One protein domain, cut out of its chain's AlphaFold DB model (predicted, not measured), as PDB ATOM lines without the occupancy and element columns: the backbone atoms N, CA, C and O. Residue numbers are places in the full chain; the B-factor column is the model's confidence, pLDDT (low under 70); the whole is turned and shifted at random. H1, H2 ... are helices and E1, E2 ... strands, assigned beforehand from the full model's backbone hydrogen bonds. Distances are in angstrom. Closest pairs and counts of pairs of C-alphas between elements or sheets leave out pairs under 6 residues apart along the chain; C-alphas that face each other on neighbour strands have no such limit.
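AT A GLANCE: This is residues 8 to 79 of the 313 residues of an uncharacterized protein of Bacteroidetes bacterium (UniProt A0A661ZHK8). Picture a loose, elongated model in two unequal parts: a larger lobe in which the small hairpin of E1 and E2 has H1 beside E2 and H2 beside E1, and a smaller end made by H4, with short H3 between the two parts. After H4 the last residues fold back toward H3, and residues 69 to 74 stick out. The printed part has 72 residues with four named helices and two named strands, in the order H1, H2, E1, E2, H3, H4, and its class is mostly helix. The sheet has the order E1, E2 and is antiparallel. The radius of gyration of the C-alphas is 14.1 A, and the spans are 41 by 22 by 19 A.

IN THESE COORDINATES: Find C-alpha 8 at (115.928, 161.206, 156.288); from there H1 runs through residues 8 to 18, 14.9 A from first to last C-alpha. Go on to H2, residues 25 to 33, 12.3 A long. Next come two strands, E1 at residues 37 to 39, 6.7 A long, and E2 at residues 45 to 47, 7.2 A long; look for C-alpha 37 at (100.719, 155.865, 160.116). H3, residues 54 to 57, measures 5.8 A. H4, residues 61 to 70, measures 14.1 A and ends at C-alpha 70, (110.937, 182.341, 164.617).

HOW THE PARTS SIT: Begin at the hairpin: E1 and E2 are antiparallel neighbours, with 143 degrees between their directions. Look at N 38 and O 46, 3.0 A apart, and at N 46 and O 38, 2.8 A apart, both within hydrogen-bond range. The closest C-alphas of H1 and E2 are those of Glu 17 and Thr 46, 7.2 A apart. The closest C-alphas of H2 and E1 are those of Ala 31 and Phe 37, 5.5 A apart. H2 and E2 are near each other, with 5 pairs of C-alphas within 10 A. H1 and H2 are apart. Farther along, H3 and H4 are close but not clearly touching; their closest C-alphas, those of Arg 55 and Phe 64, are 6.3 A apart. H4 is apart from H1, H2, E1 and E2. In H1, H2 and H4 every O i to N i+4 pair is within hydrogen-bond range; H3 is too short for such a pair.

THE WHOLE: The two C-alphas farthest apart are those of Asp 42 and Ser 70, 43.1 A. The printed part has no cut. The links from H2 to E1, E1 to E2 and H3 to H4 are tight, and those from H1 to H2 and E2 to H3 are short. Residues 69 to 74 stand free. Mean pLDDT of the printed part is 82.1; look for values under 70 at residues 8 to 11 and 72 to 76.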
ATOM      1  N   SER A   8     115.842 162.417 155.465       50.66
ATOM      2  CA  SER A   8     115.928 161.206 156.288       50.66
ATOM      3  C   SER A   8     114.591 160.613 156.747       50.66
ATOM      4  O   SER A   8     114.457 159.399 156.712       50.66
ATOM      5  N   GLY A   9     113.592 161.406 157.159       55.91
ATOM      6  CA  GLY A   9     112.316 160.852 157.649       55.91
ATOM      7  C   GLY A   9     111.407 160.332 156.527       55.91
ATOM      8  O   GLY A   9     110.783 159.279 156.649       55.91
ATOM      9  N   HIS A  10     111.357 161.060 155.408       62.78
ATOM     10  CA  HIS A  10     110.627 160.629 154.215       62.78
ATOM     11  C   HIS A  10     111.343 159.481 153.498       62.78
ATOM     12  O   HIS A  10     110.671 158.553 153.045       62.78
ATOM     13  N   ASP A  11     112.673 159.524 153.418       62.81
ATOM     14  CA  ASP A  11     113.504 158.502 152.786       62.81
ATOM     15  C   ASP A  11     113.484 157.208 153.602       62.81
ATOM     16  O   ASP A  11     113.248 156.154 153.023       62.81
ATOM     17  N   ASP A  12     113.624 157.265 154.934       70.56
ATOM     18  CA  ASP A  12     113.537 156.077 155.799       70.56
ATOM     19  C   ASP A  12     112.170 155.403 155.664       70.56
ATOM     20  O   ASP A  12     112.092 154.193 155.460       70.56
ATOM     21  N   GLN A  13     111.081 156.177 155.674       74.19
ATOM     22  CA  GLN A  13     109.749 155.611 155.474       74.19
ATOM     23  C   GLN A  13     109.549 155.065 154.054       74.19
ATOM     24  O   GLN A  13     108.958 154.002 153.889       74.19
ATOM     25  N   THR A  14     110.069 155.740 153.026       75.69
ATOM     26  CA  THR A  14     110.018 155.228 151.645       75.69
ATOM     27  C   THR A  14     110.775 153.907 151.529       75.69
ATOM     28  O   THR A  14     110.275 152.959 150.935       75.69
ATOM     29  N   LEU A  15     111.960 153.808 152.135       77.94
ATOM     30  CA  LEU A  15     112.745 152.576 152.166       77.94
ATOM     31  C   LEU A  15     112.018 151.469 152.935       77.94
ATOM     32  O   LEU A  15     112.028 150.318 152.501       77.94
ATOM     33  N   ARG A  16     111.346 151.796 154.043       79.94
ATOM     34  CA  ARG A  16     110.515 150.840 154.787       79.94
ATOM     35  C   ARG A  16     109.364 150.303 153.948       79.94
ATOM     36  O   ARG A  16     109.180 149.091 153.922       79.94
ATOM     37  N   GLU A  17     108.651 151.171 153.238       79.62
ATOM     38  CA  GLU A  17     107.569 150.789 152.322       79.62
ATOM     39  C   GLU A  17     108.086 149.885 151.196       79.62
ATOM     40  O   GLU A  17     107.531 148.816 150.959       79.62
ATOM     41  N   VAL A  18     109.200 150.260 150.556       82.38
ATOM     42  CA  VAL A  18     109.826 149.479 149.473       82.38
ATOM     43  C   VAL A  18     110.295 148.101 149.951       82.38
ATOM     44  O   VAL A  18     110.199 147.121 149.214       82.38
ATOM     45  N   HIS A  19     110.801 148.005 151.180       85.38
ATOM     46  CA  HIS A  19     111.352 146.767 151.734       85.38
ATOM     47  C   HIS A  19     110.403 146.023 152.684       85.38
ATOM     48  O   HIS A  19     110.845 145.086 153.351       85.38
ATOM     49  N   ASN A  20     109.128 146.425 152.768       81.50
ATOM     50  CA  ASN A  20     108.134 145.874 153.698       81.50
ATOM     51  C   ASN A  20     108.650 145.781 155.150       81.50
ATOM     52  O   ASN A  20     108.462 144.780 155.844       81.50
ATOM     53  N   ARG A  21     109.365 146.813 155.609       84.44
ATOM     54  CA  ARG A  21     109.890 146.903 156.976       84.44
ATOM     55  C   ARG A  21     108.931 147.688 157.857       84.44
ATOM     56  O   ARG A  21     108.429 148.736 157.471       84.44
ATOM     57  N   ILE A  22     108.759 147.214 159.083       86.12
ATOM     58  CA  ILE A  22     107.889 147.829 160.086       86.12
ATOM     59  C   ILE A  22     108.778 148.438 161.185       86.12
ATOM     60  O   ILE A  22     109.819 147.859 161.514       86.12
ATOM     61  N   PRO A  23     108.455 149.629 161.721       85.88
ATOM     62  CA  PRO A  23     109.150 150.172 162.886       85.88
ATOM     63  C   PRO A  23     108.884 149.357 164.163       85.88
ATOM     64  O   PRO A  23     108.081 148.428 164.173       85.88
ATOM     65  N   ALA A  24     109.581 149.694 165.254       90.00
ATOM     66  CA  ALA A  24     109.370 149.039 166.545       90.00
ATOM     67  C   ALA A  24     107.892 149.155 166.992       90.00
ATOM     68  O   ALA A  24     107.301 150.219 166.780       90.00
ATOM     69  N   PRO A  25     107.302 148.121 167.630       91.94
ATOM     70  CA  PRO A  25     105.872 148.090 167.956       91.94
ATOM     71  C   PRO A  25     105.379 149.306 168.749       91.94
ATOM     72  O   PRO A  25     104.364 149.896 168.399       91.94
ATOM     73  N   GLU A  26     106.136 149.736 169.761       93.50
ATOM     74  CA  GLU A  26     105.795 150.897 170.598       93.50
ATOM     75  C   GLU A  26     105.702 152.193 169.780       93.50
ATOM     76  O   GLU A  26     104.777 152.988 169.951       93.50
ATOM     77  N   PHE A  27     106.634 152.390 168.842       90.19
ATOM     78  CA  PHE A  27     106.620 153.551 167.957       90.19
ATOM     79  C   PHE A  27     105.502 153.463 166.915       90.19
ATOM     80  O   PHE A  27     104.896 154.483 166.592       90.19
ATOM     81  N   LEU A  28     105.220 152.265 166.392       90.31
ATOM     82  CA  LEU A  28     104.132 152.053 165.439       90.31
ATOM     83  C   LEU A  28     102.778 152.401 166.061       90.31
ATOM     84  O   LEU A  28     102.009 153.137 165.447       90.31
ATOM     85  N   GLU A  29     102.502 151.915 167.271       94.19
ATOM     86  CA  GLU A  29     101.249 152.214 167.970       94.19
ATOM     87  C   GLU A  29     101.125 153.704 168.289       94.19
ATOM     88  O   GLU A  29     100.100 154.311 167.981       94.19
ATOM     89  N   TRP A  30     102.198 154.333 168.784       93.88
ATOM     90  CA  TRP A  30     102.224 155.782 168.990       93.88
ATOM     91  C   TRP A  30     101.942 156.561 167.693       93.88
ATOM     92  O   TRP A  30     101.143 157.498 167.677       93.88
ATOM     93  N   ALA A  31     102.560 156.170 166.576       90.88
ATOM     94  CA  ALA A  31     102.373 156.837 165.292       90.88
ATOM     95  C   ALA A  31     100.959 156.629 164.721       90.88
ATOM     96  O   ALA A  31     100.400 157.559 164.135       90.88
ATOM     97  N   LYS A  32     100.363 155.446 164.916       92.94
ATOM     98  CA  LYS A  32      98.964 155.160 164.561       92.94
ATOM     99  C   LYS A  32      97.994 156.005 165.384       92.94
ATOM    100  O   LYS A  32      97.094 156.609 164.810       92.94
ATOM    101  N   GLU A  33      98.211 156.126 166.695       94.56
ATOM    102  CA  GLU A  33      97.392 156.974 167.580       94.56
ATOM    103  C   GLU A  33      97.387 158.440 167.117       94.56
ATOM    104  O   GLU A  33      96.366 159.124 167.173       94.56
ATOM    105  N   LYS A  34      98.523 158.927 166.607       90.81
ATOM    106  CA  LYS A  34      98.651 160.286 166.059       90.81
ATOM    107  C   LYS A  34      98.199 160.422 164.601       90.81
ATOM    108  O   LYS A  34      98.323 161.509 164.045       90.81
ATOM    109  N   GLY A  35      97.708 159.356 163.965       90.56
ATOM    110  CA  GLY A  35      97.320 159.354 162.548       90.56
ATOM    111  C   GLY A  35      98.490 159.576 161.581       90.56
ATOM    112  O   GLY A  35      98.279 159.941 160.424       90.56
ATOM    113  N   ILE A  36      99.728 159.401 162.053       88.69
ATOM    114  CA  ILE A  36     100.954 159.526 161.256       88.69
ATOM    115  C   ILE A  36     101.101 158.298 160.351       88.69
ATOM    116  O   ILE A  36     101.478 158.430 159.187       88.69
ATOM    117  N   PHE A  37     100.766 157.115 160.870       90.12
ATOM    118  CA  PHE A  37     100.719 155.865 160.116       90.12
ATOM    119  C   PHE A  37      99.324 155.261 160.111       90.12
ATOM    120  O   PHE A  37      98.575 155.381 161.077       90.12
ATOM    121  N   GLU A  38      99.025 154.544 159.036       90.19
ATOM    122  CA  GLU A  38      97.859 153.682 158.913       90.19
ATOM    123  C   GLU A  38      98.335 152.258 158.643       90.19
ATOM    124  O   GLU A  38      99.305 152.042 157.913       90.19
ATOM    125  N   GLN A  39      97.675 151.281 159.262       90.50
ATOM    126  CA  GLN A  39      97.984 149.872 159.067       90.50
ATOM    127  C   GLN A  39      96.758 149.169 158.501       90.50
ATOM    128  O   GLN A  39      95.687 149.198 159.108       90.50
ATOM    129  N   SER A  40      96.916 148.557 157.335       87.38
ATOM    130  CA  SER A  40      95.858 147.795 156.682       87.38
ATOM    131  C   SER A  40      95.645 146.429 157.362       87.38
ATOM    132  O   SER A  40      96.504 145.973 158.124       87.38
ATOM    133  N   PRO A  41      94.507 145.744 157.118       88.12
ATOM    134  CA  PRO A  41      94.201 144.454 157.752       88.12
ATOM    135  C   PRO A  41      95.217 143.338 157.463       88.12
ATOM    136  O   PRO A  41      95.373 142.423 158.264       88.12
ATOM    137  N   ASP A  42      95.918 143.417 156.333       86.75
ATOM    138  CA  ASP A  42      97.018 142.535 155.928       86.75
ATOM    139  C   ASP A  42      98.368 142.903 156.575       86.75
ATOM    140  O   ASP A  42      99.381 142.252 156.329       86.75
ATOM    141  N   GLY A  43      98.389 143.916 157.447       85.56
ATOM    142  CA  GLY A  43      99.540 144.293 158.264       85.56
ATOM    143  C   GLY A  43     100.494 145.293 157.609       85.56
ATOM    144  O   GLY A  43     101.475 145.680 158.252       85.56
ATOM    145  N   GLN A  44     100.212 145.746 156.382       86.56
ATOM    146  CA  GLN A  44     101.024 146.737 155.680       86.56
ATOM    147  C   GLN A  44     100.889 148.113 156.345       86.56
ATOM    148  O   GLN A  44      99.788 148.586 156.616       86.56
ATOM    149  N   VAL A  45     102.024 148.763 156.611       87.31
ATOM    150  CA  VAL A  45     102.066 150.110 157.191       87.31
ATOM    151  C   VAL A  45     102.272 151.131 156.081       87.31
ATOM    152  O   VAL A  45     103.208 151.022 155.292       87.31
ATOM    153  N   THR A  46     101.407 152.139 156.045       85.38
ATOM    154  CA  THR A  46     101.415 153.224 155.063       85.38
ATOM    155  C   THR A  46     101.355 154.584 155.761       85.38
ATOM    156  O   THR A  46     101.135 154.681 156.972       85.38
ATOM    157  N   ARG A  47     101.596 155.657 155.003       86.38
ATOM    158  CA  ARG A  47     101.479 157.039 155.491       86.38
ATOM    159  C   ARG A  47     100.012 157.375 155.758       86.38
ATOM    160  O   ARG A  47      99.203 157.293 154.839       86.38
ATOM    161  N   GLY A  48      99.704 157.790 156.983       86.56
ATOM    162  CA  GLY A  48      98.370 158.244 157.364       86.56
ATOM    163  C   GLY A  48      98.119 159.719 157.051       86.56
ATOM    164  O   GLY A  48      99.018 160.454 156.629       86.56
ATOM    165  N   SER A  49      96.890 160.170 157.306       85.88
ATOM    166  CA  SER A  49      96.446 161.554 157.040       85.88
ATOM    167  C   SER A  49      97.264 162.664 157.721       85.88
ATOM    168  O   SER A  49      97.259 163.799 157.247       85.88
ATOM    169  N   GLN A  50      97.973 162.366 158.814       85.50
ATOM    170  CA  GLN A  50      98.797 163.339 159.543       85.50
ATOM    171  C   GLN A  50     100.299 163.214 159.252       85.50
ATOM    172  O   GLN A  50     101.124 163.863 159.907       85.50
ATOM    173  N   TRP A  51     100.690 162.387 158.279       82.25
ATOM    174  CA  TRP A  51     102.090 162.223 157.902       82.25
ATOM    175  C   TRP A  51     102.736 163.561 157.511       82.25
ATOM    176  O   TRP A  51     102.264 164.288 156.635       82.25
ATOM    177  N   GLY A  52     103.855 163.893 158.159       75.38
ATOM    178  CA  GLY A  52     104.589 165.131 157.894       75.38
ATOM    179  C   GLY A  52     103.890 166.409 158.373       75.38
ATOM    180  O   GLY A  52     104.362 167.490 158.033       75.38
ATOM    181  N   ASN A  53     102.810 166.319 159.162       80.50
ATOM    182  CA  ASN A  53     102.150 167.484 159.751       80.50
ATOM    183  C   ASN A  53     102.781 167.857 161.110       80.50
ATOM    184  O   ASN A  53     102.459 167.238 162.128       80.50
ATOM    185  N   PRO A  54     103.637 168.896 161.195       80.12
ATOM    186  CA  PRO A  54     104.251 169.288 162.461       80.12
ATOM    187  C   PRO A  54     103.262 169.900 163.463       80.12
ATOM    188  O   PRO A  54     103.593 169.991 164.641       80.12
ATOM    189  N   ARG A  55     102.052 170.298 163.032       84.12
ATOM    190  CA  ARG A  55     101.049 170.938 163.906       84.12
ATOM    191  C   ARG A  55     100.577 170.015 165.025       84.12
ATOM    192  O   ARG A  55     100.173 170.511 166.065       84.12
ATOM    193  N   LEU A  56     100.686 168.695 164.840       86.31
ATOM    194  CA  LEU A  56     100.406 167.691 165.871       86.31
ATOM    195  C   LEU A  56     101.260 167.855 167.137       86.31
ATOM    196  O   LEU A  56     100.890 167.351 168.194       86.31
ATOM    197  N   PHE A  57     102.417 168.513 167.021       85.69
ATOM    198  CA  PHE A  57     103.370 168.699 168.115       85.69
ATOM    199  C   PHE A  57     103.298 170.094 168.743       85.69
ATOM    200  O   PHE A  57     104.121 170.410 169.596       85.69
ATOM    201  N   CYS A  58     102.337 170.922 168.327       87.38
ATOM    202  CA  CYS A  58     102.100 172.247 168.888       87.38
ATOM    203  C   CYS A  58     100.794 172.236 169.685       87.38
ATOM    204  O   CYS A  58      99.793 171.678 169.240       87.38
ATOM    205  N   GLY A  59     100.776 172.890 170.844       90.12
ATOM    206  CA  GLY A  59      99.587 173.022 171.684       90.12
ATOM    207  C   GLY A  59      98.536 173.982 171.117       90.12
ATOM    208  O   GLY A  59      97.394 173.976 171.570       90.12
ATOM    209  N   SER A  60      98.888 174.810 170.126       91.38
ATOM    210  CA  SER A  60      97.940 175.691 169.434       91.38
ATOM    211  C   SER A  60      98.413 176.118 168.039       91.38
ATOM    212  O   SER A  60      99.595 176.041 167.703       91.38
ATOM    213  N   VAL A  61      97.482 176.653 167.240       87.56
ATOM    214  CA  VAL A  61      97.791 177.291 165.946       87.56
ATOM    215  C   VAL A  61      98.711 178.502 166.128       87.56
ATOM    216  O   VAL A  61      99.617 178.704 165.325       87.56
ATOM    217  N   VAL A  62      98.519 179.271 167.204       89.94
ATOM    218  CA  VAL A  62      99.340 180.451 167.527       89.94
ATOM    219  C   VAL A  62     100.777 180.045 167.846       89.94
ATOM    220  O   VAL A  62     101.717 180.677 167.374       89.94
ATOM    221  N   GLU A  63     100.964 178.967 168.605       89.19
ATOM    222  CA  GLU A  63     102.294 178.421 168.880       89.19
ATOM    223  C   GLU A  63     102.984 177.963 167.594       89.19
ATOM    224  O   GLU A  63     104.139 178.311 167.354       89.19
ATOM    225  N   PHE A  64     102.263 177.243 166.731       85.62
ATOM    226  CA  PHE A  64     102.799 176.817 165.443       85.62
ATOM    227  C   PHE A  64     103.183 178.009 164.550       85.62
ATOM    228  O   PHE A  64     104.244 178.000 163.923       85.62
ATOM    229  N   GLN A  65     102.358 179.060 164.520       84.31
ATOM    230  CA  GLN A  65     102.662 180.292 163.798       84.31
ATOM    231  C   GLN A  65     103.916 180.974 164.356       84.31
ATOM    232  O   GLN A  65     104.820 181.287 163.588       84.31
ATOM    233  N   ARG A  66     104.021 181.120 165.682       85.38
ATOM    234  CA  ARG A  66     105.202 181.697 166.336       85.38
ATOM    235  C   ARG A  66     106.471 180.904 166.019       85.38
ATOM    236  O   ARG A  66     107.503 181.502 165.736       85.38
ATOM    237  N   LEU A  67     106.397 179.570 166.029       81.75
ATOM    238  CA  LEU A  67     107.513 178.707 165.634       81.75
ATOM    239  C   LEU A  67     107.924 178.963 164.181       81.75
ATOM    240  O   LEU A  67     109.110 179.133 163.904       81.75
ATOM    241  N   ARG A  68     106.953 179.048 163.269       78.19
ATOM    242  CA  ARG A  68     107.202 179.340 161.853       78.19
ATOM    243  C   ARG A  68     107.797 180.733 161.633       78.19
ATOM    244  O   ARG A  68     108.642 180.881 160.766       78.19
ATOM    245  N   GLU A  69     107.378 181.734 162.397       78.69
ATOM    246  CA  GLU A  69     107.928 183.096 162.323       78.69
ATOM    247  C   GLU A  69     109.333 183.188 162.933       78.69
ATOM    248  O   GLU A  69     110.165 183.956 162.461       78.69
ATOM    249  N   SER A  70     109.626 182.376 163.953       76.56
ATOM    250  CA  SER A  70     110.937 182.341 164.617       76.56
ATOM    251  C   SER A  70     112.017 181.568 163.853       76.56
ATOM    252  O   SER A  70     113.197 181.668 164.185       76.56
ATOM    253  N   LEU A  71     111.629 180.778 162.848       71.62
ATOM    254  CA  LEU A  71     112.536 179.940 162.078       71.62
ATOM    255  C   LEU A  71     112.593 180.440 160.628       71.62
ATOM    256  O   LEU A  71     111.588 180.382 159.928       71.62
ATOM    257  N   PRO A  72     113.765 180.873 160.126       62.72
ATOM    258  CA  PRO A  72     113.919 181.253 158.720       62.72
ATOM    259  C   PRO A  72     113.864 180.038 157.777       62.72
ATOM    260  O   PRO A  72     113.775 180.189 156.557       62.72
ATOM    261  N   SER A  73     113.947 178.823 158.330       64.81
ATOM    262  CA  SER A  73     113.663 177.589 157.609       64.81
ATOM    263  C   SER A  73     112.160 177.432 157.382       64.81
ATOM    264  O   SER A  73     111.355 178.165 157.936       64.81
ATOM    265  N   ALA A  74     111.759 176.484 156.538       60.44
ATOM    266  CA  ALA A  74     110.356 176.285 156.203       60.44
ATOM    267  C   ALA A  74     109.719 175.083 156.926       60.44
ATOM    268  O   ALA A  74     109.499 174.043 156.292       60.44
ATOM    269  N   PRO A  75     109.408 175.165 158.234       61.53
ATOM    270  CA  PRO A  75     108.621 174.135 158.883       61.53
ATOM    271  C   PRO A  75     107.154 174.218 158.433       61.53
ATOM    272  O   PRO A  75     106.538 175.284 158.390       61.53
ATOM    273  N   GLY A  76     106.584 173.054 158.117       66.00
ATOM    274  CA  GLY A  76     105.143 172.865 157.930       66.00
ATOM    275  C   GLY A  76     104.528 173.501 156.687       66.00
ATOM    276  O   GLY A  76     103.371 173.931 156.745       66.00
ATOM    277  N   PHE A  77     105.285 173.518 155.588       76.94
ATOM    278  CA  PHE A  77     104.713 173.574 154.247       76.94
ATOM    279  C   PHE A  77     103.790 172.384 153.997       76.94
ATOM    280  O   PHE A  77     104.095 171.257 154.389       76.94
ATOM    281  N   ASP A  78     102.691 172.646 153.297       78.75
ATOM    282  CA  ASP A  78     101.733 171.609 152.953       78.75
ATOM    283  C   ASP A  78     102.320 170.646 151.914       78.75
ATOM    284  O   ASP A  78     103.089 171.021 151.014       78.75
ATOM    285  N   ASN A  79     101.941 169.377 152.034       76.38
ATOM    286  CA  ASN A  79     102.383 168.301 151.159       76.38
ATOM    287  C   ASN A  79     101.193 167.640 150.436       76.38
ATOM    288  O   ASN A  79     100.049 167.710 150.872       76.38
TER     289      ASN A  79